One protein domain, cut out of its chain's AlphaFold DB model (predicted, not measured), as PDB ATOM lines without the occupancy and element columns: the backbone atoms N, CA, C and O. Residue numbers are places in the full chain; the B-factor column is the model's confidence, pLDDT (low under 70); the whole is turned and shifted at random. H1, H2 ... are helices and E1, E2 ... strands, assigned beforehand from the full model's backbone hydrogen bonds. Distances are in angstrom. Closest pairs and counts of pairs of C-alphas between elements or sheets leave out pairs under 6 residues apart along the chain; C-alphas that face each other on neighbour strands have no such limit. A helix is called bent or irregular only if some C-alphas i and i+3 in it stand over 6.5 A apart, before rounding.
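What this domain is: This is residues 3 to 192 of the 344 residues of an uncharacterized protein of Ignavibacteria bacterium GWA2_54_16 (UniProt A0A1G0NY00). A twisted sheet of four strands, E3, E6, E5 and E4, has the long helix H2 slanting over one face and H4 over the other, and H4 lies between this sheet and a small second sheet, E1 with E2. H3 packs on H2 beside the edge strand E4, while H6 packs on H4. The printed part has 190 residues, with six named helices and six named strands in the order E1 H1 E2 E3 H2 E4 H3 H4 E5 E6 H5 H6; its class is mixed, helices and strands. The large sheet, in the order E3, E6, E5, E4, is mixed; the small one is antiparallel. The whole is compact, with a radius of gyration of the C-alphas of 16.6 A and spans of 47 by 40 by 31 A.

Where its parts are: E1, residues 3 to 7, begins at C-alpha 3 (-64.567, 48.157, -16.354). H1 is residues 16 to 19 and E2 residues 22 to 27, 17.5 A long. E3, residues 36 to 45, is 25.1 A long and bends by 67 degrees at residue 39. H2, residues 65 to 88, is 33.3 A long and begins at C-alpha 65 (-89.178, 56.801, -5.265). E4 is residues 97 to 100 and H3 residues 105 to 114. H4, residues 135 to 149, is 23.1 A long and irregular: C-alphas 136 and 139 are 7.1 A apart. E5, residues 155 to 162, is 23.5 A long and E6, residues 164 to 172, 25.5 A. H5 is residues 174 to 179, and H6, residues 185 to 190, ends at C-alpha 190 (-67.447, 32.980, -0.575).

How they stand to each other: E1 and E2 are antiparallel, with N 4 and O 25 at 2.9 A. H1 touches no helix. In the large sheet E3 and E6 are antiparallel, with N 37 and O 171 at 2.8 A; E5 and E6 form a hairpin, with N 158 and O 168 at 2.9 A; E5 and E4 are parallel, with N 99 and O 157 at 2.8 A. The sheet E3 E6 E5 E4 and its helices make three layers, helices on both faces of a sheet: H2 and H3 on one face, H4 on the other. E3, H2, E4 is a split strand-helix-strand unit, two strands running the same way with E6 and E5 between them, and its crossover is right-handed; E4, H3, H4, E5 is a strand-helix-strand unit of parallel neighbours. H2 has a height over the sheet of 8.0 A and H4 one of 8.5 A. H2 and H3 touch at a steep tilt of 39 degrees, closest at the C-alphas of Val 74 and Ile 111, 7.1 A. The closest C-alphas of E2 and H4 are those of Ala 24 and Ala 137, 5.2 A. H4 and H6 touch, about perpendicular at 85 degrees, closest at the C-alphas of Ala 145 and Ile 185, 5.6 A. H5 is near H4, with 5 pairs of C-alphas within 10 A. Every O i to N i+4 pair is within hydrogen-bond range in H3 and H6, against 16 of 20 in H2, 8 of 11 in H4 and 0 of 2 in H5, which has 3 of 3 O i to N i+3 pairs; H1 is too short for an i+4 pair.

The domain as a whole: The C-alphas of Arg 13 and Ser 32, the two farthest apart, are 48.9 A apart. The printed part has no cut. The links E3 to H2 and H3 to H4 are long, with 19 and 20 residues. The mean pLDDT of the printed part is 94.8, and no printed residue is under 70.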
ATOM      1  N   VAL A   3     -64.344  48.375 -17.787       97.12
ATOM      2  CA  VAL A   3     -64.567  48.157 -16.354       97.12
ATOM      3  C   VAL A   3     -65.722  49.042 -15.918       97.12
ATOM      4  O   VAL A   3     -65.668  50.254 -16.105       97.12
ATOM      5  N   ALA A   4     -66.744  48.427 -15.336       96.94
ATOM      6  CA  ALA A   4     -67.827  49.116 -14.652       96.94
ATOM      7  C   ALA A   4     -67.600  48.930 -13.155       96.94
ATOM      8  O   ALA A   4     -67.530  47.796 -12.684       96.94
ATOM      9  N   SER A   5     -67.428  50.022 -12.420       97.00
ATOM     10  CA  SER A   5     -67.157  49.998 -10.986       97.00
ATOM     11  C   SER A   5     -67.824  51.184 -10.331       97.00
ATOM     12  O   SER A   5     -67.756  52.290 -10.855       97.00
ATOM     13  N   ASP A   6     -68.388  50.956  -9.154       94.69
ATOM     14  CA  ASP A   6     -68.997  52.015  -8.366       94.69
ATOM     15  C   ASP A   6     -68.830  51.739  -6.873       94.69
ATOM     16  O   ASP A   6     -68.865  50.596  -6.408       94.69
ATOM     17  N   CYS A   7     -68.627  52.821  -6.130       92.50
ATOM     18  CA  CYS A   7     -68.514  52.827  -4.680       92.50
ATOM     19  C   CYS A   7     -69.268  54.054  -4.176       92.50
ATOM     20  O   CYS A   7     -68.741  55.169  -4.171       92.50
ATOM     21  N   ARG A   8     -70.551  53.865  -3.854       90.19
ATOM     22  CA  ARG A   8     -71.471  54.973  -3.580       90.19
ATOM     23  C   ARG A   8     -71.689  55.088  -2.075       90.19
ATOM     24  O   ARG A   8     -72.249  54.164  -1.484       90.19
ATOM     25  N   PRO A   9     -71.281  56.196  -1.437       89.44
ATOM     26  CA  PRO A   9     -71.573  56.389  -0.029       89.44
ATOM     27  C   PRO A   9     -73.084  56.577   0.142       89.44
ATOM     28  O   PRO A   9     -73.702  57.409  -0.528       89.44
ATOM     29  N   ALA A  10     -73.678  55.791   1.035       90.69
ATOM     30  CA  ALA A  10     -75.051  56.001   1.465       90.69
ATOM     31  C   ALA A  10     -75.109  57.139   2.490       90.69
ATOM     32  O   ALA A  10     -74.258  57.216   3.379       90.69
ATOM     33  N   GLU A  11     -76.103  58.016   2.370       90.94
ATOM     34  CA  GLU A  11     -76.334  59.062   3.364       90.94
ATOM     35  C   GLU A  11     -76.796  58.424   4.687       90.94
ATOM     36  O   GLU A  11     -77.713  57.594   4.663       90.94
ATOM     37  N   PRO A  12     -76.197  58.767   5.843       90.25
ATOM     38  CA  PRO A  12     -76.614  58.210   7.125       90.25
ATOM     39  C   PRO A  12     -78.102  58.453   7.407       90.25
ATOM     40  O   PRO A  12     -78.604  59.563   7.244       90.25
ATOM     41  N   ARG A  13     -78.794  57.422   7.900       88.88
ATOM     42  CA  ARG A  13     -80.240  57.369   8.177       88.88
ATOM     43  C   ARG A  13     -81.140  57.437   6.934       88.88
ATOM     44  O   ARG A  13     -82.351  57.588   7.091       88.88
ATOM     45  N   SER A  14     -80.580  57.308   5.731       90.00
ATOM     46  CA  SER A  14     -81.353  57.143   4.495       90.00
ATOM     47  C   SER A  14     -81.671  55.670   4.220       90.00
ATOM     48  O   SER A  14     -81.032  54.758   4.747       90.00
ATOM     49  N   GLU A  15     -82.635  55.415   3.337       85.62
ATOM     50  CA  GLU A  15     -82.935  54.056   2.863       85.62
ATOM     51  C   GLU A  15     -81.742  53.397   2.145       85.62
ATOM     52  O   GLU A  15     -81.581  52.171   2.170       85.62
ATOM     53  N   PHE A  16     -80.849  54.216   1.578       89.81
ATOM     54  CA  PHE A  16     -79.691  53.762   0.817       89.81
ATOM     55  C   PHE A  16     -78.658  53.025   1.661       89.81
ATOM     56  O   PHE A  16     -77.902  52.234   1.104       89.81
ATOM     57  N   GLU A  17     -78.647  53.207   2.985       89.81
ATOM     58  CA  GLU A  17     -77.727  52.479   3.871       89.81
ATOM     59  C   GLU A  17     -77.909  50.966   3.799       89.81
ATOM     60  O   GLU A  17     -76.951  50.211   3.936       89.81
ATOM     61  N   THR A  18     -79.148  50.532   3.577       88.12
ATOM     62  CA  THR A  18     -79.495  49.112   3.467       88.12
ATOM     63  C   THR A  18     -79.483  48.612   2.029       88.12
ATOM     64  O   THR A  18     -79.423  47.405   1.802       88.12
ATOM     65  N   LEU A  19     -79.549  49.530   1.060       89.88
ATOM     66  CA  LEU A  19     -79.658  49.199  -0.354       89.88
ATOM     67  C   LEU A  19     -78.303  49.175  -1.053       89.88
ATOM     68  O   LEU A  19     -78.105  48.351  -1.936       89.88
ATOM     69  N   PHE A  20     -77.396  50.098  -0.743       93.75
ATOM     70  CA  PHE A  20     -76.183  50.294  -1.531       93.75
ATOM     71  C   PHE A  20     -75.109  49.254  -1.246       93.75
ATOM     72  O   PHE A  20     -74.862  48.865  -0.109       93.75
ATOM     73  N   GLY A  21     -74.444  48.854  -2.325       94.44
ATOM     74  CA  GLY A  21     -73.267  48.007  -2.315       94.44
ATOM     75  C   GLY A  21     -72.139  48.649  -3.106       94.44
ATOM     76  O   GLY A  21     -72.364  49.582  -3.880       94.44
ATOM     77  N   ASP A  22     -70.942  48.100  -2.951       95.25
ATOM     78  CA  ASP A  22     -69.797  48.425  -3.798       95.25
ATOM     79  C   ASP A  22     -69.452  47.221  -4.656       95.25
ATOM     80  O   ASP A  22     -69.543  46.072  -4.213       95.25
ATOM     81  N   GLY A  23     -69.029  47.474  -5.886       96.06
ATOM     82  CA  GLY A  23     -68.653  46.385  -6.761       96.06
ATOM     83  C   GLY A  23     -68.071  46.845  -8.075       96.06
ATOM     84  O   GLY A  23     -68.132  48.019  -8.442       96.06
ATOM     85  N   ALA A  24     -67.489  45.878  -8.773       97.12
ATOM     86  CA  ALA A  24     -66.929  46.069 -10.089       97.12
ATOM     87  C   ALA A  24     -67.082  44.798 -10.921       97.12
ATOM     88  O   ALA A  24     -67.025  43.684 -10.401       97.12
ATOM     89  N   ALA A  25     -67.212  44.979 -12.228       96.88
ATOM     90  CA  ALA A  25     -67.076  43.924 -13.215       96.88
ATOM     91  C   ALA A  25     -66.212  44.432 -14.371       96.88
ATOM     92  O   ALA A  25     -66.291  45.599 -14.767       96.88
ATOM     93  N   ALA A  26     -65.374  43.549 -14.905       96.19
ATOM     94  CA  ALA A  26     -64.456  43.859 -15.987       96.19
ATOM     95  C   ALA A  26     -64.648  42.872 -17.136       96.19
ATOM     96  O   ALA A  26     -64.660  41.659 -16.927       96.19
ATOM     97  N   PHE A  27     -64.737  43.399 -18.353       95.19
ATOM     98  CA  PHE A  27     -64.865  42.620 -19.577       95.19
ATOM     99  C   PHE A  27     -63.718  42.934 -20.535       95.19
ATOM    100  O   PHE A  27     -63.322  44.090 -20.736       95.19
ATOM    101  N   LEU A  28     -63.187  41.890 -21.164       95.62
ATOM    102  CA  LEU A  28     -62.321  42.025 -22.323       95.62
ATOM    103  C   LEU A  28     -63.189  41.883 -23.573       95.62
ATOM    104  O   LEU A  28     -63.884  40.885 -23.726       95.62
ATOM    105  N   ILE A  29     -63.154  42.893 -24.437       95.56
ATOM    106  CA  ILE A  29     -63.869  42.892 -25.713       95.56
ATOM    107  C   ILE A  29     -62.863  42.534 -26.801       95.56
ATOM    108  O   ILE A  29     -61.771  43.104 -26.827       95.56
ATOM    109  N   GLY A  30     -63.235  41.592 -27.659       95.25
ATOM    110  CA  GLY A  30     -62.434  41.113 -28.777       95.25
ATOM    111  C   GLY A  30     -63.329  40.634 -29.916       95.25
ATOM    112  O   GLY A  30     -64.549  40.581 -29.773       95.25
ATOM    113  N   ASP A  31     -62.708  40.306 -31.039       94.88
ATOM    114  CA  ASP A  31     -63.345  39.852 -32.282       94.88
ATOM    115  C   ASP A  31     -63.062  38.370 -32.599       94.88
ATOM    116  O   ASP A  31     -63.592  37.821 -33.563       94.88
ATOM    117  N   SER A  32     -62.240  37.715 -31.780       94.44
ATOM    118  CA  SER A  32     -61.766  36.341 -31.944       94.44
ATOM    119  C   SER A  32     -61.748  35.618 -30.595       94.44
ATOM    120  O   SER A  32     -61.602  36.248 -29.547       94.44
ATOM    121  N   ASP A  33     -61.960  34.296 -30.618       93.56
ATOM    122  CA  ASP A  33     -62.005  33.427 -29.428       93.56
ATOM    123  C   ASP A  33     -62.904  33.952 -28.284       93.56
ATOM    124  O   ASP A  33     -62.602  33.810 -27.097       93.56
ATOM    125  N   VAL A  34     -64.038  34.569 -28.637       96.69
ATOM    126  CA  VAL A  34     -64.947  35.197 -27.668       96.69
ATOM    127  C   VAL A  34     -65.787  34.164 -26.925       96.69
ATOM    128  O   VAL A  34     -66.420  33.316 -27.547       96.69
ATOM    129  N   ALA A  35     -65.843  34.260 -25.593       96.31
ATOM    130  CA  ALA A  35     -66.693  33.415 -24.742       96.31
ATOM    131  C   ALA A  35     -68.195  33.686 -24.925       96.31
ATOM    132  O   ALA A  35     -69.024  32.803 -24.717       96.31
ATOM    133  N   VAL A  36     -68.537  34.917 -25.305       97.56
ATOM    134  CA  VAL A  36     -69.909  35.383 -25.493       97.56
ATOM    135  C   VAL A  36     -69.933  36.302 -26.709       97.56
ATOM    136  O   VAL A  36     -69.139  37.242 -26.774       97.56
ATOM    137  N   SER A  37     -70.824  36.040 -27.664       97.81
ATOM    138  CA  SER A  37     -71.087  36.931 -28.796       97.81
ATOM    139  C   SER A  37     -72.240  37.880 -28.481       97.81
ATOM    140  O   SER A  37     -73.171  37.533 -27.756       97.81
ATOM    141  N   ILE A  38     -72.174  39.089 -29.039       97.81
ATOM    142  CA  ILE A  38     -73.292  40.034 -29.047       97.81
ATOM    143  C   ILE A  38     -73.999  39.867 -30.390       97.81
ATOM    144  O   ILE A  38     -73.489  40.306 -31.419       97.81
ATOM    145  N   ASP A  39     -75.169  39.239 -30.378       97.56
ATOM    146  CA  ASP A  39     -75.910  38.914 -31.603       97.56
ATOM    147  C   ASP A  39     -76.853  40.045 -32.024       97.56
ATOM    148  O   ASP A  39     -77.289  40.134 -33.171       97.56
ATOM    149  N   GLY A  40     -77.190  40.921 -31.082       97.69
ATOM    150  CA  GLY A  40     -78.058  42.049 -31.339       97.69
ATOM    151  C   GLY A  40     -78.174  42.972 -30.143       97.69
ATOM    152  O   GLY A  40     -77.991  42.571 -28.995       97.69
ATOM    153  N   SER A  41     -78.506  44.226 -30.424       97.94
ATOM    154  CA  SER A  41     -78.793  45.225 -29.404       97.94
ATOM    155  C   SER A  41     -79.976  46.119 -29.771       97.94
ATOM    156  O   SER A  41     -80.386  46.234 -30.944       97.94
ATOM    157  N   TYR A  42     -80.519  46.744 -28.732       98.19
ATOM    158  CA  TYR A  42     -81.466  47.844 -28.784       98.19
ATOM    159  C   TYR A  42     -81.169  48.798 -27.627       98.19
ATOM    160  O   TYR A  42     -81.109  48.367 -26.478       98.19
ATOM    161  N   THR A  43     -81.026  50.082 -27.938       97.31
ATOM    162  CA  THR A  43     -80.778  51.137 -26.954       97.31
ATOM    163  C   THR A  43     -81.809  52.234 -27.138       97.31
ATOM    164  O   THR A  43     -82.118  52.621 -28.266       97.31
ATOM    165  N   THR A  44     -82.325  52.748 -26.028       95.75
ATOM    166  CA  THR A  44     -83.123  53.972 -25.990       95.75
ATOM    167  C   THR A  44     -82.613  54.862 -24.873       95.75
ATOM    168  O   THR A  44     -82.288  54.374 -23.795       95.75
ATOM    169  N   SER A  45     -82.580  56.164 -25.116       94.00
ATOM    170  CA  SER A  45     -82.297  57.170 -24.094       94.00
ATOM    171  C   SER A  45     -83.594  57.869 -23.708       94.00
ATOM    172  O   SER A  45     -84.508  57.982 -24.527       94.00
ATOM    173  N   SER A  46     -83.685  58.320 -22.464       88.69
ATOM    174  CA  SER A  46     -84.819  59.075 -21.941       88.69
ATOM    175  C   SER A  46     -84.319  60.299 -21.192       88.69
ATOM    176  O   SER A  46     -83.392  60.201 -20.398       88.69
ATOM    177  N   GLU A  47     -84.986  61.435 -21.366       88.56
ATOM    178  CA  GLU A  47     -84.743  62.651 -20.577       88.56
ATOM    179  C   GLU A  47     -85.463  62.565 -19.216       88.56
ATOM    180  O   GLU A  47     -86.225  63.448 -18.825       88.56
ATOM    181  N   PHE A  48     -85.289  61.443 -18.512       90.44
ATOM    182  CA  PHE A  48     -85.957  61.150 -17.248       90.44
ATOM    183  C   PHE A  48     -84.963  61.270 -16.096       90.44
ATOM    184  O   PHE A  48     -84.160  60.376 -15.875       90.44
ATOM    185  N   MET A  49     -85.022  62.380 -15.360       87.44
ATOM    186  CA  MET A  49     -84.127  62.621 -14.229       87.44
ATOM    187  C   MET A  49     -84.630  61.894 -12.979       87.44
ATOM    188  O   MET A  49     -85.554  62.362 -12.308       87.44
ATOM    189  N   ASP A  50     -84.017  60.759 -12.659       89.69
ATOM    190  CA  ASP A  50     -84.346  59.963 -11.481       89.69
ATOM    191  C   ASP A  50     -83.383  60.198 -10.314       89.69
ATOM    192  O   ASP A  50     -83.814  60.528  -9.209       89.69
ATOM    193  N   VAL A  51     -82.084  60.070 -10.572       89.38
ATOM    194  CA  VAL A  51     -80.993  60.109  -9.607       89.38
ATOM    195  C   VAL A  51     -79.902  61.030 -10.137       89.38
ATOM    196  O   VAL A  51     -79.428  60.885 -11.257       89.38
ATOM    197  N   TRP A  52     -79.453  61.976  -9.315       91.81
ATOM    198  CA  TRP A  52     -78.392  62.912  -9.692       91.81
ATOM    199  C   TRP A  52     -77.469  63.204  -8.514       91.81
ATOM    200  O   TRP A  52     -77.793  62.943  -7.358       91.81
ATOM    201  N   ARG A  53     -76.289  63.757  -8.790       93.00
ATOM    202  CA  ARG A  53     -75.352  64.218  -7.760       93.00
ATOM    203  C   ARG A  53     -74.652  65.468  -8.261       93.00
ATOM    204  O   ARG A  53     -74.060  65.434  -9.338       93.00
ATOM    205  N   LEU A  54     -74.741  66.561  -7.505       93.94
ATOM    206  CA  LEU A  54     -74.089  67.807  -7.893       93.94
ATOM    207  C   LEU A  54     -72.574  67.713  -7.677       93.94
ATOM    208  O   LEU A  54     -72.075  66.893  -6.901       93.94
ATOM    209  N   GLU A  55     -71.830  68.568  -8.371       93.69
ATOM    210  CA  GLU A  55     -70.393  68.693  -8.155       93.69
ATOM    211  C   GLU A  55     -70.102  69.072  -6.694       93.69
ATOM    212  O   GLU A  55     -70.768  69.923  -6.107       93.69
ATOM    213  N   GLY A  56     -69.133  68.391  -6.079       90.69
ATOM    214  CA  GLY A  56     -68.786  68.570  -4.666       90.69
ATOM    215  C   GLY A  56     -69.731  67.892  -3.663       90.69
ATOM    216  O   GLY A  56     -69.343  67.716  -2.509       90.69
ATOM    217  N   GLU A  57     -70.926  67.442  -4.064       92.38
ATOM    218  CA  GLU A  57     -71.811  66.696  -3.165       92.38
ATOM    219  C   GLU A  57     -71.326  65.255  -2.977       92.38
ATOM    220  O   GLU A  57     -71.001  64.537  -3.930       92.38
ATOM    221  N   ARG A  58     -71.304  64.807  -1.718       89.94
ATOM    222  CA  ARG A  58     -70.896  63.446  -1.351       89.94
ATOM    223  C   ARG A  58     -71.981  62.414  -1.647       89.94
ATOM    224  O   ARG A  58     -71.669  61.321  -2.110       89.94
ATOM    225  N   TYR A  59     -73.233  62.759  -1.368       92.44
ATOM    226  CA  TYR A  59     -74.379  61.866  -1.502       92.44
ATOM    227  C   TYR A  59     -75.170  62.208  -2.757       92.44
ATOM    228  O   TYR A  59     -75.245  63.365  -3.161       92.44
ATOM    229  N   HIS A  60     -75.730  61.184  -3.392       89.38
ATOM    230  CA  HIS A  60     -76.660  61.378  -4.495       89.38
ATOM    231  C   HIS A  60     -78.023  61.827  -3.963       89.38
ATOM    232  O   HIS A  60     -78.358  61.644  -2.793       89.38
ATOM    233  N   ARG A  61     -78.815  62.386  -4.863       90.56
ATOM    234  CA  ARG A  61     -80.192  62.805  -4.656       90.56
ATOM    235  C   ARG A  61     -81.065  61.953  -5.559       90.56
ATOM    236  O   ARG A  61     -80.618  61.490  -6.605       90.56
ATOM    237  N   THR A  62     -82.304  61.755  -5.145       91.44
ATOM    238  CA  THR A  62     -83.302  61.031  -5.924       91.44
ATOM    239  C   THR A  62     -84.572  61.861  -6.007       91.44
ATOM    240  O   THR A  62     -84.929  62.575  -5.064       91.44
ATOM    241  N   ALA A  63     -85.282  61.742  -7.123       92.44
ATOM    242  CA  ALA A  63     -86.681  62.121  -7.186       92.44
ATOM    243  C   ALA A  63     -87.502  61.178  -6.289       92.44
ATOM    244  O   ALA A  63     -86.992  60.197  -5.738       92.44
ATOM    245  N   GLN A  64     -88.793  61.472  -6.122       91.62
ATOM    246  CA  GLN A  64     -89.676  60.633  -5.314       91.62
ATOM    247  C   GLN A  64     -89.645  59.177  -5.813       91.62
ATOM    248  O   GLN A  64     -89.937  58.923  -6.979       91.62
ATOM    249  N   ASP A  65     -89.372  58.221  -4.922       88.94
ATOM    250  CA  ASP A  65     -89.178  56.801  -5.265       88.94
ATOM    251  C   ASP A  65     -90.284  56.230  -6.174       88.94
ATOM    252  O   ASP A  65     -90.027  55.611  -7.208       88.94
ATOM    253  N   ARG A  66     -91.552  56.517  -5.852       91.75
ATOM    254  CA  ARG A  66     -92.690  56.054  -6.657       91.75
ATOM    255  C   ARG A  66     -92.672  56.607  -8.086       91.75
ATOM    256  O   ARG A  66     -93.038  55.873  -9.002       91.75
ATOM    257  N   PHE A  67     -92.277  57.865  -8.268       93.31
ATOM    258  CA  PHE A  67     -92.159  58.490  -9.585       93.31
ATOM    259  C   PHE A  67     -91.043  57.821 -10.391       93.31
ATOM    260  O   PHE A  67     -91.298  57.352 -11.497       93.31
ATOM    261  N   VAL A  68     -89.859  57.663  -9.787       92.19
ATOM    262  CA  VAL A  68     -88.701  56.995 -10.405       92.19
ATOM    263  C   VAL A  68     -89.058  55.593 -10.897       92.19
ATOM    264  O   VAL A  68     -88.790  55.221 -12.040       92.19
ATOM    265  N   GLN A  69     -89.715  54.811 -10.043       92.69
ATOM    266  CA  GLN A  69     -90.043  53.432 -10.375       92.69
ATOM    267  C   GLN A  69     -91.150  53.316 -11.427       92.69
ATOM    268  O   GLN A  69     -91.043  52.471 -12.313       92.69
ATOM    269  N   LEU A  70     -92.236  54.088 -11.308       93.19
ATOM    270  CA  LEU A  70     -93.400  53.929 -12.182       93.19
ATOM    271  C   LEU A  70     -93.201  54.597 -13.541       93.19
ATOM    272  O   LEU A  70     -93.434  53.950 -14.556       93.19
ATOM    273  N   GLU A  71     -92.750  55.851 -13.554       93.31
ATOM    274  CA  GLU A  71     -92.610  56.634 -14.786       93.31
ATOM    275  C   GLU A  71     -91.286  56.346 -15.504       93.31
ATOM    276  O   GLU A  71     -91.231  56.411 -16.728       93.31
ATOM    277  N   GLY A  72     -90.241  55.966 -14.761       93.56
ATOM    278  CA  GLY A  72     -88.954  55.551 -15.314       93.56
ATOM    279  C   GLY A  72     -88.928  54.056 -15.631       93.56
ATOM    280  O   GLY A  72     -89.226  53.616 -16.744       93.56
ATOM    281  N   TYR A  73     -88.575  53.249 -14.631       94.19
ATOM    282  CA  TYR A  73     -88.261  51.829 -14.811       94.19
ATOM    283  C   TYR A  73     -89.408  51.005 -15.428       94.19
ATOM    284  O   TYR A  73     -89.217  50.294 -16.417       94.19
ATOM    285  N   VAL A  74     -90.619  51.097 -14.865       95.06
ATOM    286  CA  VAL A  74     -91.779  50.282 -15.285       95.06
ATOM    287  C   VAL A  74     -92.317  50.680 -16.667       95.06
ATOM    288  O   VAL A  74     -92.975  49.863 -17.323       95.06
ATOM    289  N   THR A  75     -92.011  51.892 -17.130       94.00
ATOM    290  CA  THR A  75     -92.387  52.397 -18.455       94.00
ATOM    291  C   THR A  75     -91.361  52.005 -19.510       94.00
ATOM    292  O   THR A  75     -91.710  51.309 -20.467       94.00
ATOM    293  N   TYR A  76     -90.097  52.397 -19.339       95.38
ATOM    294  CA  TYR A  76     -89.105  52.302 -20.413       95.38
ATOM    295  C   TYR A  76     -88.550  50.892 -20.615       95.38
ATOM    296  O   TYR A  76     -88.352  50.472 -21.757       95.38
ATOM    297  N   VAL A  77     -88.344  50.116 -19.543       97.00
ATOM    298  CA  VAL A  77     -87.752  48.772 -19.667       97.00
ATOM    299  C   VAL A  77     -88.640  47.828 -20.484       97.00
ATOM    300  O   VAL A  77     -88.142  47.242 -21.451       97.00
ATOM    301  N   PRO A  78     -89.953  47.689 -20.201       96.94
ATOM    302  CA  PRO A  78     -90.809  46.835 -21.019       96.94
ATOM    303  C   PRO A  78     -90.915  47.288 -22.474       96.94
ATOM    304  O   PRO A  78     -90.991  46.438 -23.362       96.94
ATOM    305  N   GLN A  79     -90.904  48.600 -22.732       96.31
ATOM    306  CA  GLN A  79     -90.944  49.150 -24.089       96.31
ATOM    307  C   GLN A  79     -89.688  48.772 -24.879       96.31
ATOM    308  O   GLN A  79     -89.801  48.231 -25.978       96.31
ATOM    309  N   ALA A  80     -88.503  48.981 -24.300       97.62
ATOM    310  CA  ALA A  80     -87.233  48.672 -24.946       97.62
ATOM    311  C   ALA A  80     -87.066  47.169 -25.219       97.62
ATOM    312  O   ALA A  80     -86.695  46.776 -26.326       97.62
ATOM    313  N   VAL A  81     -87.412  46.311 -24.252       98.00
ATOM    314  CA  VAL A  81     -87.352  44.853 -24.451       98.00
ATOM    315  C   VAL A  81     -88.372  44.392 -25.497       98.00
ATOM    316  O   VAL A  81     -88.052  43.550 -26.333       98.00
ATOM    317  N   SER A  82     -89.578  44.969 -25.514       97.56
ATOM    318  CA  SER A  82     -90.579  44.651 -26.542       97.56
ATOM    319  C   SER A  82     -90.109  45.058 -27.941       97.56
ATOM    320  O   SER A  82     -90.284  44.295 -28.889       97.56
ATOM    321  N   ALA A  83     -89.470  46.223 -28.074       97.94
ATOM    322  CA  ALA A  83     -88.894  46.684 -29.335       97.94
ATOM    323  C   ALA A  83     -87.743  45.778 -29.806       97.94
ATOM    324  O   ALA A  83     -87.680  45.430 -30.987       97.94
ATOM    325  N   LEU A  84     -86.879  45.321 -28.890       98.38
ATOM    326  CA  LEU A  84     -85.847  44.319 -29.181       98.38
ATOM    327  C   LEU A  84     -86.470  43.006 -29.686       98.38
ATOM    328  O   LEU A  84     -86.054  42.478 -30.716       98.38
ATOM    329  N   PHE A  85     -87.486  42.490 -28.991       98.25
ATOM    330  CA  PHE A  85     -88.180  41.256 -29.373       98.25
ATOM    331  C   PHE A  85     -88.831  41.359 -30.750       98.25
ATOM    332  O   PHE A  85     -88.708  40.433 -31.547       98.25
ATOM    333  N   GLN A  86     -89.454  42.495 -31.070       98.00
ATOM    334  CA  GLN A  86     -89.997  42.748 -32.405       98.00
ATOM    335  C   GLN A  86     -88.893  42.806 -33.465       98.00
ATOM    336  O   GLN A  86     -88.994  42.126 -34.484       98.00
ATOM    337  N   LYS A  87     -87.815  43.560 -33.211       98.25
ATOM    338  CA  LYS A  87     -86.694  43.745 -34.147       98.25
ATOM    339  C   LYS A  87     -86.033  42.425 -34.550       98.25
ATOM    340  O   LYS A  87     -85.692  42.256 -35.715       98.25
ATOM    341  N   TYR A  88     -85.864  41.501 -33.605       98.25
ATOM    342  CA  TYR A  88     -85.196  40.216 -33.845       98.25
ATOM    343  C   TYR A  88     -86.161  39.025 -33.936       98.25
ATOM    344  O   TYR A  88     -85.713  37.892 -34.082       98.25
ATOM    345  N   SER A  89     -87.477  39.263 -33.884       97.62
ATOM    346  CA  SER A  89     -88.515  38.218 -33.894       97.62
ATOM    347  C   SER A  89     -88.323  37.143 -32.810       97.62
ATOM    348  O   SER A  89     -88.514  35.954 -33.061       97.62
ATOM    349  N   LEU A  90     -87.956  37.568 -31.598       97.50
ATOM    350  CA  LEU A  90     -87.692  36.707 -30.438       97.50
ATOM    351  C   LEU A  90     -88.777  36.844 -29.364       97.50
ATOM    352  O   LEU A  90     -89.567  37.789 -29.351       97.50
ATOM    353  N   LYS A  91     -88.805  35.892 -28.435       97.75
ATOM    354  CA  LYS A  91     -89.687  35.845 -27.265       97.75
ATOM    355  C   LYS A  91     -88.888  35.430 -26.032       97.75
ATOM    356  O   LYS A  91     -87.831  34.823 -26.138       97.75
ATOM    357  N   ALA A  92     -89.439  35.664 -24.841       97.62
ATOM    358  CA  ALA A  92     -88.796  35.297 -23.573       97.62
ATOM    359  C   ALA A  92     -88.381  33.813 -23.480       97.62
ATOM    360  O   ALA A  92     -87.377  33.489 -22.853       97.62
ATOM    361  N   LYS A  93     -89.121  32.908 -24.136       97.56
ATOM    362  CA  LYS A  93     -88.821  31.465 -24.168       97.56
ATOM    363  C   LYS A  93     -87.565  31.100 -24.966       97.56
ATOM    364  O   LYS A  93     -87.069  29.994 -24.800       97.56
ATOM    365  N   ASP A  94     -87.065  32.004 -25.806       97.81
ATOM    366  CA  ASP A  94     -85.869  31.767 -26.624       97.81
ATOM    367  C   ASP A  94     -84.566  32.017 -25.848       97.81
ATOM    368  O   ASP A  94     -83.480  31.764 -26.369       97.81
ATOM    369  N   PHE A  95     -84.664  32.533 -24.619       98.44
ATOM    370  CA  PHE A  95     -83.535  32.857 -23.755       98.44
ATOM    371  C   PHE A  95     -83.446  31.867 -22.596       98.44
ATOM    372  O   PHE A  95     -84.449  31.513 -21.984       98.44
ATOM    373  N   THR A  96     -82.240  31.452 -22.236       98.38
ATOM    374  CA  THR A  96     -81.990  30.606 -21.067       98.38
ATOM    375  C   THR A  96     -81.940  31.428 -19.783       98.38
ATOM    376  O   THR A  96     -82.443  30.981 -18.753       98.38
ATOM    377  N   LYS A  97     -81.393  32.649 -19.846       98.44
ATOM    378  CA  LYS A  97     -81.295  33.560 -18.699       98.44
ATOM    379  C   LYS A  97     -81.675  34.997 -19.056       98.44
ATOM    380  O   LYS A  97     -81.377  35.488 -20.143       98.44
ATOM    381  N   LEU A  98     -82.280  35.688 -18.098       98.69
ATOM    382  CA  LEU A  98     -82.525  37.122 -18.082       98.69
ATOM    383  C   LEU A  98     -81.659  37.761 -16.997       98.69
ATOM    384  O   LEU A  98     -81.830  37.483 -15.810       98.69
ATOM    385  N   VAL A  99     -80.780  38.665 -17.409       98.56
ATOM    386  CA  VAL A  99     -80.026  39.554 -16.529       98.56
ATOM    387  C   VAL A  99     -80.654  40.935 -16.633       98.56
ATOM    388  O   VAL A  99     -80.532  41.596 -17.661       98.56
ATOM    389  N   LEU A 100     -81.354  41.358 -15.583       98.06
ATOM    390  CA  LEU A 100     -82.159  42.578 -15.589       98.06
ATOM    391  C   LEU A 100     -81.749  43.501 -14.442       98.06
ATOM    392  O   LEU A 100     -81.990  43.176 -13.278       98.06
ATOM    393  N   ALA A 101     -81.154  44.649 -14.776       95.75
ATOM    394  CA  ALA A 101     -80.981  45.762 -13.845       95.75
ATOM    395  C   ALA A 101     -82.341  46.242 -13.339       95.75
ATOM    396  O   ALA A 101     -83.291  46.324 -14.108       95.75
ATOM    397  N   ALA A 102     -82.431  46.560 -12.052       94.75
ATOM    398  CA  ALA A 102     -83.648  47.063 -11.431       94.75
ATOM    399  C   ALA A 102     -83.295  47.950 -10.230       94.75
ATOM    400  O   ALA A 102     -82.231  47.766  -9.647       94.75
ATOM    401  N   PRO A 103     -84.190  48.845  -9.788       91.88
ATOM    402  CA  PRO A 103     -83.967  49.614  -8.561       91.88
ATOM    403  C   PRO A 103     -84.025  48.744  -7.292       91.88
ATOM    404  O   PRO A 103     -83.415  49.075  -6.281       91.88
ATOM    405  N   ASN A 104     -84.768  47.632  -7.324       92.00
ATOM    406  CA  ASN A 104     -84.867  46.667  -6.226       92.00
ATOM    407  C   ASN A 104     -85.357  45.290  -6.721       92.00
ATOM    408  O   ASN A 104     -85.897  45.160  -7.825       92.00
ATOM    409  N   ALA A 105     -85.217  44.260  -5.877       93.81
ATOM    410  CA  ALA A 105     -85.561  42.870  -6.212       93.81
ATOM    411  C   ALA A 105     -87.040  42.685  -6.601       93.81
ATOM    412  O   ALA A 105     -87.376  41.905  -7.500       93.81
ATOM    413  N   ARG A 106     -87.943  43.430  -5.947       94.62
ATOM    414  CA  ARG A 106     -89.385  43.367  -6.222       94.62
ATOM    415  C   ARG A 106     -89.684  43.818  -7.651       94.62
ATOM    416  O   ARG A 106     -90.396  43.119  -8.367       94.62
ATOM    417  N   ARG A 107     -89.120  44.954  -8.070       95.38
ATOM    418  CA  ARG A 107     -89.290  45.497  -9.426       95.38
ATOM    419  C   ARG A 107     -88.626  44.633 -10.490       95.38
ATOM    420  O   ARG A 107     -89.195  44.475 -11.569       95.38
ATOM    421  N   GLN A 108     -87.488  44.019 -10.179       96.69
ATOM    422  CA  GLN A 108     -86.853  43.045 -11.068       96.69
ATOM    423  C   GLN A 108     -87.802  41.875 -11.375       96.69
ATOM    424  O   GLN A 108     -88.091  41.587 -12.535       96.69
ATOM    425  N   THR A 109     -88.354  41.261 -10.324       97.50
ATOM    426  CA  THR A 109     -89.266  40.112 -10.431       97.50
ATOM    427  C   THR A 109     -90.564  40.483 -11.155       97.50
ATOM    428  O   THR A 109     -91.054  39.728 -11.994       97.50
ATOM    429  N   GLU A 110     -91.127  41.654 -10.847       97.44
ATOM    430  CA  GLU A 110     -92.345  42.170 -11.477       97.44
ATOM    431  C   GLU A 110     -92.177  42.331 -12.994       97.44
ATOM    432  O   GLU A 110     -92.995  41.817 -13.763       97.44
ATOM    433  N   ILE A 111     -91.104  42.997 -13.430       97.88
ATOM    434  CA  ILE A 111     -90.854  43.245 -14.852       97.88
ATOM    435  C   ILE A 111     -90.468  41.966 -15.591       97.88
ATOM    436  O   ILE A 111     -90.990  41.733 -16.678       97.88
ATOM    437  N   ALA A 112     -89.655  41.092 -14.994       98.00
ATOM    438  CA  ALA A 112     -89.342  39.789 -15.579       98.00
ATOM    439  C   ALA A 112     -90.619  38.979 -15.878       98.00
ATOM    440  O   ALA A 112     -90.798  38.483 -16.993       98.00
ATOM    441  N   ARG A 113     -91.561  38.929 -14.924       98.00
ATOM    442  CA  ARG A 113     -92.854  38.254 -15.116       98.00
ATOM    443  C   ARG A 113     -93.696  38.924 -16.201       98.00
ATOM    444  O   ARG A 113     -94.281  38.232 -17.029       98.00
ATOM    445  N   ARG A 114     -93.750  40.262 -16.223       97.25
ATOM    446  CA  ARG A 114     -94.483  41.032 -17.245       97.25
ATOM    447  C   ARG A 114     -93.938  40.793 -18.657       97.25
ATOM    448  O   ARG A 114     -94.714  40.780 -19.607       97.25
ATOM    449  N   LEU A 115     -92.630  40.578 -18.782       97.50
ATOM    450  CA  LEU A 115     -91.948  40.242 -20.036       97.50
ATOM    451  C   LEU A 115     -92.118  38.770 -20.455       97.50
ATOM    452  O   LEU A 115     -91.703  38.400 -21.550       97.50
ATOM    453  N   GLY A 116     -92.743  37.937 -19.615       97.62
ATOM    454  CA  GLY A 116     -93.032  36.534 -19.911       97.62
ATOM    455  C   GLY A 116     -91.913  35.554 -19.553       97.62
ATOM    456  O   GLY A 116     -91.937  34.429 -20.049       97.62
ATOM    457  N   PHE A 117     -90.954  35.959 -18.718       98.38
ATOM    458  CA  PHE A 117     -89.909  35.072 -18.204       98.38
ATOM    459  C   PHE A 117     -90.383  34.294 -16.973       98.38
ATOM    460  O   PHE A 117     -91.119  34.815 -16.129       98.38
ATOM    461  N   ASP A 118     -89.905  33.059 -16.836       97.81
ATOM    462  CA  ASP A 118     -90.007  32.300 -15.594       97.81
ATOM    463  C   ASP A 118     -88.972  32.811 -14.583       97.81
ATOM    464  O   ASP A 118     -87.764  32.611 -14.719       97.81
ATOM    465  N   VAL A 119     -89.467  33.476 -13.542       97.12
ATOM    466  CA  VAL A 119     -88.646  34.110 -12.504       97.12
ATOM    467  C   VAL A 119     -87.858  33.118 -11.648       97.12
ATOM    468  O   VAL A 119     -86.898  33.525 -11.007       97.12
ATOM    469  N   ASN A 120     -88.234  31.837 -11.625       96.12
ATOM    470  CA  ASN A 120     -87.534  30.838 -10.815       96.12
ATOM    471  C   ASN A 120     -86.350  30.208 -11.552       96.12
ATOM    472  O   ASN A 120     -85.408  29.742 -10.918       96.12
ATOM    473  N   THR A 121     -86.407  30.158 -12.885       96.75
ATOM    474  CA  THR A 121     -85.428  29.428 -13.703       96.75
ATOM    475  C   THR A 121     -84.603  30.367 -14.582       96.75
ATOM    476  O   THR A 121     -83.372  30.270 -14.610       96.75
ATOM    477  N   GLN A 122     -85.254  31.329 -15.242       97.88
ATOM    478  CA  GLN A 122     -84.611  32.222 -16.200       97.88
ATOM    479  C   GLN A 122     -84.070  33.502 -15.555       97.88
ATOM    480  O   GLN A 122     -83.091  34.049 -16.047       97.88
ATOM    481  N   LEU A 123     -84.654  34.017 -14.471       98.38
ATOM    482  CA  LEU A 123     -84.183  35.276 -13.880       98.38
ATOM    483  C   LEU A 123     -82.861  35.083 -13.113       98.38
ATOM    484  O   LEU A 123     -82.717  34.161 -12.311       98.38
ATOM    485  N   GLN A 124     -81.879  35.945 -13.378       98.06
ATOM    486  CA  GLN A 124     -80.623  36.002 -12.629       98.06
ATOM    487  C   GLN A 124     -80.824  36.673 -11.265       98.06
ATOM    488  O   GLN A 124     -81.532  37.678 -11.169       98.06
ATOM    489  N   ASP A 125     -80.162  36.147 -10.229       97.12
ATOM    490  CA  ASP A 125     -80.178  36.748  -8.894       97.12
ATOM    491  C   ASP A 125     -79.684  38.203  -8.925       97.12
ATOM    492  O   ASP A 125     -78.681  38.525  -9.564       97.12
ATOM    493  N   SER A 126     -80.410  39.076  -8.225       95.88
ATOM    494  CA  SER A 126     -80.161  40.520  -8.202       95.88
ATOM    495  C   SER A 126     -78.893  40.959  -7.466       95.88
ATOM    496  O   SER A 126     -78.493  42.114  -7.579       95.88
ATOM    497  N   LEU A 127     -78.311  40.082  -6.643       96.56
ATOM    498  CA  LEU A 127     -77.241  40.365  -5.687       96.56
ATOM    499  C   LEU A 127     -77.594  41.398  -4.595       96.56
ATOM    500  O   LEU A 127     -76.747  41.676  -3.741       96.56
ATOM    501  N   PHE A 128     -78.823  41.934  -4.540       95.44
ATOM    502  CA  PHE A 128     -79.201  42.966  -3.562       95.44
ATOM    503  C   PHE A 128     -79.074  42.501  -2.111       95.44
ATOM    504  O   PHE A 128     -78.657  43.277  -1.260       95.44
ATOM    505  N   SER A 129     -79.398  41.241  -1.820       93.44
ATOM    506  CA  SER A 129     -79.316  40.691  -0.461       93.44
ATOM    507  C   SER A 129     -77.887  40.347  -0.031       93.44
ATOM    508  O   SER A 129     -77.614  40.230   1.163       93.44
ATOM    509  N   THR A 130     -76.969  40.160  -0.984       94.12
ATOM    510  CA  THR A 130     -75.603  39.686  -0.716       94.12
ATOM    511  C   THR A 130     -74.531  40.756  -0.863       94.12
ATOM    512  O   THR A 130     -73.527  40.684  -0.153       94.12
ATOM    513  N   VAL A 131     -74.727  41.689  -1.797       95.38
ATOM    514  CA  VAL A 131     -73.789  42.760  -2.169       95.38
ATOM    515  C   VAL A 131     -74.443  44.131  -2.007       95.38
ATOM    516  O   VAL A 131     -73.793  45.048  -1.517       95.38
ATOM    517  N   GLY A 132     -75.712  44.264  -2.400       95.12
ATOM    518  CA  GLY A 132     -76.404  45.548  -2.520       95.12
ATOM    519  C   GLY A 132     -76.372  46.091  -3.951       95.12
ATOM    520  O   GLY A 132     -75.870  45.458  -4.875       95.12
ATOM    521  N   HIS A 133     -76.940  47.275  -4.152       94.88
ATOM    522  CA  HIS A 133     -76.989  47.970  -5.431       94.88
ATOM    523  C   HIS A 133     -75.643  48.652  -5.703       94.88
ATOM    524  O   HIS A 133     -75.336  49.691  -5.111       94.88
ATOM    525  N   THR A 134     -74.868  48.105  -6.639       95.75
ATOM    526  CA  THR A 134     -73.496  48.530  -6.972       95.75
ATOM    527  C   THR A 134     -73.422  49.570  -8.091       95.75
ATOM    528  O   THR A 134     -72.395  49.728  -8.737       95.75
ATOM    529  N   GLY A 135     -74.513  50.301  -8.331       94.06
ATOM    530  CA  GLY A 135     -74.552  51.410  -9.290       94.06
ATOM    531  C   GLY A 135     -74.370  50.912 -10.722       94.06
ATOM    532  O   GLY A 135     -75.060  49.979 -11.136       94.06
ATOM    533  N   THR A 136     -73.425  51.495 -11.457       94.81
ATOM    534  CA  THR A 136     -73.089  51.085 -12.830       94.81
ATOM    535  C   THR A 136     -72.626  49.627 -12.919       94.81
ATOM    536  O   THR A 136     -72.820  48.970 -13.939       94.81
ATOM    537  N   ALA A 137     -72.059  49.076 -11.838       96.94
ATOM    538  CA  ALA A 137     -71.596  47.695 -11.808       96.94
ATOM    539  C   ALA A 137     -72.726  46.675 -11.582       96.94
ATOM    540  O   ALA A 137     -72.489  45.488 -11.797       96.94
ATOM    541  N   SER A 138     -73.945  47.092 -11.205       96.25
ATOM    542  CA  SER A 138     -75.033  46.169 -10.838       96.25
ATOM    543  C   SER A 138     -75.349  45.175 -11.960       96.25
ATOM    544  O   SER A 138     -75.251  43.963 -11.769       96.25
ATOM    545  N   ALA A 139     -75.695  45.672 -13.153       96.94
ATOM    546  CA  ALA A 139     -76.021  44.818 -14.296       96.94
ATOM    547  C   ALA A 139     -74.810  43.986 -14.766       96.94
ATOM    548  O   ALA A 139     -74.936  42.764 -14.878       96.94
ATOM    549  N   PRO A 140     -73.626  44.591 -14.976       97.56
ATOM    550  CA  PRO A 140     -72.386  43.873 -15.263       97.56
ATOM    551  C   PRO A 140     -72.055  42.724 -14.301       97.56
ATOM    552  O   PRO A 140     -71.699  41.635 -14.744       97.56
ATOM    553  N   MET A 141     -72.190  42.927 -12.989       97.94
ATOM    554  CA  MET A 141     -71.912  41.887 -11.995       97.94
ATOM    555  C   MET A 141     -72.925  40.747 -12.072       97.94
ATOM    556  O   MET A 141     -72.529  39.584 -12.017       97.94
ATOM    557  N   MET A 142     -74.211  41.053 -12.261       98.06
ATOM    558  CA  MET A 142     -75.219  40.016 -12.498       98.06
ATOM    559  C   MET A 142     -74.933  39.229 -13.783       98.06
ATOM    560  O   MET A 142     -75.120  38.016 -13.804       98.06
ATOM    561  N   LEU A 143     -74.427  39.882 -14.837       97.88
ATOM    562  CA  LEU A 143     -74.014  39.196 -16.062       97.88
ATOM    563  C   LEU A 143     -72.853  38.232 -15.797       97.88
ATOM    564  O   LEU A 143     -72.922  37.083 -16.218       97.88
ATOM    565  N   VAL A 144     -71.823  38.653 -15.055       97.19
ATOM    566  CA  VAL A 144     -70.727  37.750 -14.660       97.19
ATOM    567  C   VAL A 144     -71.265  36.565 -13.854       97.19
ATOM    568  O   VAL A 144     -70.921  35.430 -14.165       97.19
ATOM    569  N   ALA A 145     -72.151  36.801 -12.882       96.94
ATOM    570  CA  ALA A 145     -72.765  35.731 -12.090       96.94
ATOM    571  C   ALA A 145     -73.570  34.738 -12.950       96.94
ATOM    572  O   ALA A 145     -73.527  33.538 -12.693       96.94
ATOM    573  N   ALA A 146     -74.269  35.213 -13.987       97.25
ATOM    574  CA  ALA A 146     -74.964  34.344 -14.937       97.25
ATOM    575  C   ALA A 146     -73.980  33.526 -15.793       97.25
ATOM    576  O   ALA A 146     -74.184  32.333 -16.007       97.25
ATOM    577  N   LEU A 147     -72.894  34.150 -16.259       96.44
ATOM    578  CA  LEU A 147     -71.883  33.499 -17.097       96.44
ATOM    579  C   LEU A 147     -71.068  32.433 -16.355       96.44
ATOM    580  O   LEU A 147     -70.609  31.486 -16.989       96.44
ATOM    581  N   GLU A 148     -70.927  32.532 -15.030       95.06
ATOM    582  CA  GLU A 148     -70.316  31.473 -14.211       95.06
ATOM    583  C   GLU A 148     -71.067  30.135 -14.321       95.06
ATOM    584  O   GLU A 148     -70.459  29.071 -14.214       95.06
ATOM    585  N   GLU A 149     -72.384  30.179 -14.538       93.81
ATOM    586  CA  GLU A 149     -73.255  29.001 -14.628       93.81
ATOM    587  C   GLU A 149     -73.650  28.640 -16.065       93.81
ATOM    588  O   GLU A 149     -74.176  27.550 -16.302       93.81
ATOM    589  N   ALA A 150     -73.407  29.542 -17.017       96.06
ATOM    590  CA  ALA A 150     -73.840  29.384 -18.394       96.06
ATOM    591  C   ALA A 150     -73.093  28.256 -19.115       96.06
ATOM    592  O   ALA A 150     -71.945  27.924 -18.797       96.06
ATOM    593  N   LYS A 151     -73.748  27.674 -20.115       96.50
ATOM    594  CA  LYS A 151     -73.245  26.586 -20.960       96.50
ATOM    595  C   LYS A 151     -73.133  27.042 -22.416       96.50
ATOM    596  O   LYS A 151     -73.876  27.933 -22.826       96.50
ATOM    597  N   PRO A 152     -72.248  26.431 -23.221       97.75
ATOM    598  CA  PRO A 152     -72.225  26.675 -24.660       97.75
ATOM    599  C   PRO A 152     -73.616  26.489 -25.281       97.75
ATOM    600  O   PRO A 152     -74.293  25.496 -25.013       97.75
ATOM    601  N   GLY A 153     -74.043  27.450 -26.100       97.12
ATOM    602  CA  GLY A 153     -75.373  27.490 -26.713       97.12
ATOM    603  C   GLY A 153     -76.447  28.208 -25.889       97.12
ATOM    604  O   GLY A 153     -77.529  28.464 -26.419       97.12
ATOM    605  N   ASP A 154     -76.169  28.577 -24.634       98.12
ATOM    606  CA  ASP A 154     -77.081  29.407 -23.848       98.12
ATOM    607  C   ASP A 154     -77.256  30.785 -24.494       98.12
ATOM    608  O   ASP A 154     -76.299  31.402 -24.967       98.12
ATOM    609  N   LYS A 155     -78.489  31.295 -24.461       98.50
ATOM    610  CA  LYS A 155     -78.828  32.629 -24.957       98.50
ATOM    611  C   LYS A 155     -79.315  33.500 -23.810       98.50
ATOM    612  O   LYS A 155     -80.337  33.203 -23.193       98.50
ATOM    613  N   LEU A 156     -78.609  34.585 -23.525       98.69
ATOM    614  CA  LEU A 156     -78.907  35.487 -22.420       98.69
ATOM    615  C   LEU A 156     -79.487  36.799 -22.949       98.69
ATOM    616  O   LEU A 156     -79.016  37.350 -23.945       98.69
ATOM    617  N   LEU A 157     -80.500  37.314 -22.256       98.75
ATOM    618  CA  LEU A 157     -80.960  38.686 -22.427       98.75
ATOM    619  C   LEU A 157     -80.335  39.539 -21.325       98.75
ATOM    620  O   LEU A 157     -80.624  39.329 -20.148       98.75
ATOM    621  N   PHE A 158     -79.490  40.493 -21.703       98.56
ATOM    622  CA  PHE A 158     -78.859  41.434 -20.781       98.56
ATOM    623  C   PHE A 158     -79.505  42.811 -20.917       98.56
ATOM    624  O   PHE A 158     -79.463  43.395 -21.995       98.56
ATOM    625  N   VAL A 159     -80.112  43.315 -19.842       98.31
ATOM    626  CA  VAL A 159     -80.844  44.587 -19.822       98.31
ATOM    627  C   VAL A 159     -80.308  45.476 -18.710       98.31
ATOM    628  O   VAL A 159     -80.402  45.139 -17.527       98.31
ATOM    629  N   ASN A 160     -79.773  46.630 -19.097       96.25
ATOM    630  CA  ASN A 160     -79.341  47.693 -18.204       96.25
ATOM    631  C   ASN A 160     -80.366  48.838 -18.198       96.25
ATOM    632  O   ASN A 160     -80.972  49.122 -19.231       96.25
ATOM    633  N   TRP A 161     -80.537  49.504 -17.054       93.50
ATOM    634  CA  TRP A 161     -81.419  50.661 -16.906       93.50
ATOM    635  C   TRP A 161     -80.718  51.790 -16.145       93.50
ATOM    636  O   TRP A 161     -80.080  51.547 -15.121       93.50
ATOM    637  N   SER A 162     -80.842  53.003 -16.679       87.38
ATOM    638  CA  SER A 162     -80.423  54.280 -16.080       87.38
ATOM    639  C   SER A 162     -81.259  55.404 -16.724       87.38
ATOM    640  O   SER A 162     -82.479  55.252 -16.799       87.38
ATOM    641  N   ASP A 163     -80.641  56.425 -17.333       87.06
ATOM    642  CA  ASP A 163     -81.285  57.469 -18.162       87.06
ATOM    643  C   ASP A 163     -81.778  56.932 -19.525       87.06
ATOM    644  O   ASP A 163     -81.725  57.582 -20.572       87.06
ATOM    645  N   GLY A 164     -82.200  55.677 -19.551       92.94
ATOM    646  CA  GLY A 164     -82.449  54.908 -20.751       92.94
ATOM    647  C   GLY A 164     -82.350  53.417 -20.478       92.94
ATOM    648  O   GLY A 164     -82.191  52.969 -19.339       92.94
ATOM    649  N   VAL A 165     -82.457  52.637 -21.545       96.69
ATOM    650  CA  VAL A 165     -82.378  51.180 -21.488       96.69
ATOM    651  C   VAL A 165     -81.453  50.697 -22.584       96.69
ATOM    652  O   VAL A 165     -81.679  50.996 -23.757       96.69
ATOM    653  N   ASP A 166     -80.472  49.892 -22.196       97.19
ATOM    654  CA  ASP A 166     -79.651  49.119 -23.116       97.19
ATOM    655  C   ASP A 166     -80.016  47.648 -22.982       97.19
ATOM    656  O   ASP A 166     -79.946  47.080 -21.891       97.19
ATOM    657  N   ALA A 167     -80.393  47.018 -24.089       98.25
ATOM    658  CA  ALA A 167     -80.720  45.606 -24.137       98.25
ATOM    659  C   ALA A 167     -79.857  44.892 -25.179       98.25
ATOM    660  O   ALA A 167     -79.779  45.316 -26.334       98.25
ATOM    661  N   TYR A 168     -79.243  43.783 -24.775       98.44
ATOM    662  CA  TYR A 168     -78.347  42.977 -25.598       98.44
ATOM    663  C   TYR A 168     -78.790  41.518 -25.621       98.44
ATOM    664  O   TYR A 168     -79.135  40.936 -24.590       98.44
ATOM    665  N   ILE A 169     -78.737  40.925 -26.809       98.69
ATOM    666  CA  ILE A 169     -78.877  39.489 -27.038       98.69
ATOM    667  C   ILE A 169     -77.468  38.919 -27.044       98.69
ATOM    668  O   ILE A 169     -76.651  39.291 -27.888       98.69
ATOM    669  N   LEU A 170     -77.195  38.039 -26.092       98.56
ATOM    670  CA  LEU A 170     -75.892  37.429 -25.909       98.56
ATOM    671  C   LEU A 170     -75.991  35.926 -26.158       98.56
ATOM    672  O   LEU A 170     -76.869  35.282 -25.586       98.56
ATOM    673  N   SER A 171     -75.082  35.366 -26.952       98.44
ATOM    674  CA  SER A 171     -74.971  33.915 -27.134       98.44
ATOM    675  C   SER A 171     -73.651  33.409 -26.574       98.44
ATOM    676  O   SER A 171     -72.582  33.951 -26.852       98.44
ATOM    677  N   VAL A 172     -73.723  32.368 -25.752       98.31
ATOM    678  CA  VAL A 172     -72.556  31.761 -25.108       98.31
ATOM    679  C   VAL A 172     -71.924  30.762 -26.064       98.31
ATOM    680  O   VAL A 172     -72.591  29.863 -26.577       98.31
ATOM    681  N   THR A 173     -70.628  30.912 -26.308       98.00
ATOM    682  CA  THR A 173     -69.874  30.051 -27.223       98.00
ATOM    683  C   THR A 173     -69.160  28.937 -26.456       98.00
ATOM    684  O   THR A 173     -69.113  28.930 -25.227       98.00
ATOM    685  N   GLU A 174     -68.524  28.011 -27.174       97.00
ATOM    686  CA  GLU A 174     -67.655  26.991 -26.570       97.00
ATOM    687  C   GLU A 174     -66.439  27.584 -25.834       97.00
ATOM    688  O   GLU A 174     -65.885  26.955 -24.932       97.00
ATOM    689  N   GLN A 175     -66.030  28.816 -26.162       96.56
ATOM    690  CA  GLN A 175     -64.867  29.462 -25.543       96.56
ATOM    691  C   GLN A 175     -65.108  29.830 -24.072       96.56
ATOM    692  O   GLN A 175     -64.144  30.100 -23.354       96.56
ATOM    693  N   ILE A 176     -66.363  29.796 -23.596       95.62
ATOM    694  CA  ILE A 176     -66.686  29.980 -22.173       95.62
ATOM    695  C   ILE A 176     -65.939  28.973 -21.287       95.62
ATOM    696  O   ILE A 176     -65.502  29.326 -20.194       95.62
ATOM    697  N   GLU A 177     -65.691  27.760 -21.791       94.56
ATOM    698  CA  GLU A 177     -64.962  26.708 -21.076       94.56
ATOM    699  C   GLU A 177     -63.513  27.114 -20.758       94.56
ATOM    700  O   GLU A 177     -62.980  26.758 -19.710       94.56
ATOM    701  N   LYS A 178     -62.876  27.937 -21.605       92.69
ATOM    702  CA  LYS A 178     -61.490  28.403 -21.399       92.69
ATOM    703  C   LYS A 178     -61.359  29.491 -20.335       92.69
ATOM    704  O   LYS A 178     -60.246  29.831 -19.929       92.69
ATOM    705  N   VAL A 179     -62.472  30.093 -19.924       89.19
ATOM    706  CA  VAL A 179     -62.503  31.168 -18.922       89.19
ATOM    707  C   VAL A 179     -63.210  30.749 -17.634       89.19
ATOM    708  O   VAL A 179     -63.412  31.597 -16.760       89.19
ATOM    709  N   ARG A 180     -63.529  29.453 -17.493       83.75
ATOM    710  CA  ARG A 180     -64.010  28.857 -16.241       83.75
ATOM    711  C   ARG A 180     -62.939  28.880 -15.146       83.75
ATOM    712  O   ARG A 180     -61.777  29.200 -15.388       83.75
ATOM    713  N   ASP A 181     -63.379  28.610 -13.919       79.81
ATOM    714  CA  ASP A 181     -62.553  28.501 -12.707       79.81
ATOM    715  C   ASP A 181     -61.763  29.764 -12.322       79.81
ATOM    716  O   ASP A 181     -60.829  29.734 -11.519       79.81
ATOM    717  N   ARG A 182     -62.167  30.921 -12.852       85.50
ATOM    718  CA  ARG A 182     -61.714  32.224 -12.356       85.50
ATOM    719  C   ARG A 182     -62.493  32.600 -11.099       85.50
ATOM    720  O   ARG A 182     -63.648  32.219 -10.923       85.50
ATOM    721  N   ARG A 183     -61.886  33.419 -10.236       88.00
ATOM    722  CA  ARG A 183     -62.585  34.015  -9.090       88.00
ATOM    723  C   ARG A 183     -63.541  35.106  -9.586       88.00
ATOM    724  O   ARG A 183     -63.151  36.263  -9.672       88.00
ATOM    725  N   GLY A 184     -64.763  34.728  -9.953       92.56
ATOM    726  CA  GLY A 184     -65.836  35.674 -10.247       92.56
ATOM    727  C   GLY A 184     -66.700  35.963  -9.013       92.56
ATOM    728  O   GLY A 184     -66.210  35.951  -7.879       92.56
ATOM    729  N   ILE A 185     -67.983  36.258  -9.221       95.12
ATOM    730  CA  ILE A 185     -68.908  36.724  -8.181       95.12
ATOM    731  C   ILE A 185     -69.028  35.713  -7.040       95.12
ATOM    732  O   ILE A 185     -68.841  36.091  -5.881       95.12
ATOM    733  N   LYS A 186     -69.267  34.429  -7.335       93.12
ATOM    734  CA  LYS A 186     -69.397  33.403  -6.286       93.12
ATOM    735  C   LYS A 186     -68.126  33.249  -5.462       93.12
ATOM    736  O   LYS A 186     -68.197  33.172  -4.239       93.12
ATOM    737  N   GLY A 187     -66.966  33.253  -6.119       92.81
ATOM    738  CA  GLY A 187     -65.674  33.145  -5.441       92.81
ATOM    739  C   GLY A 187     -65.399  34.339  -4.522       92.81
ATOM    740  O   GLY A 187     -64.955  34.165  -3.388       92.81
ATOM    741  N   HIS A 188     -65.719  35.555  -4.970       93.06
ATOM    742  CA  HIS A 188     -65.596  36.755  -4.142       93.06
ATOM    743  C   HIS A 188     -66.584  36.770  -2.968       93.06
ATOM    744  O   HIS A 188     -66.195  37.131  -1.857       93.06
ATOM    745  N   LEU A 189     -67.828  36.332  -3.181       93.75
ATOM    746  CA  LEU A 189     -68.833  36.217  -2.123       93.75
ATOM    747  C   LEU A 189     -68.463  35.165  -1.076       93.75
ATOM    748  O   LEU A 189     -68.662  35.412   0.111       93.75
ATOM    749  N   ALA A 190     -67.909  34.024  -1.489       92.44
ATOM    750  CA  ALA A 190     -67.447  32.980  -0.575       92.44
ATOM    751  C   ALA A 190     -66.247  33.438   0.272       92.44
ATOM    752  O   ALA A 190     -66.146  33.095   1.445       92.44
ATOM    753  N   SER A 191     -65.372  34.269  -0.302       90.62
ATOM    754  CA  SER A 191     -64.189  34.821   0.370       90.62
ATOM    755  C   SER A 191     -64.490  36.025   1.283       90.62
ATOM    756  O   SER A 191     -63.559  36.567   1.895       90.62
ATOM    757  N   LYS A 192     -65.741  36.502   1.346       90.44
ATOM    758  CA  LYS A 192     -66.082  37.754   2.037       90.44
ATOM    759  C   LYS A 192     -65.910  37.652   3.551       90.44
ATOM    760  O   LYS A 192     -66.016  36.584   4.147       90.44
TER     761      LYS A 192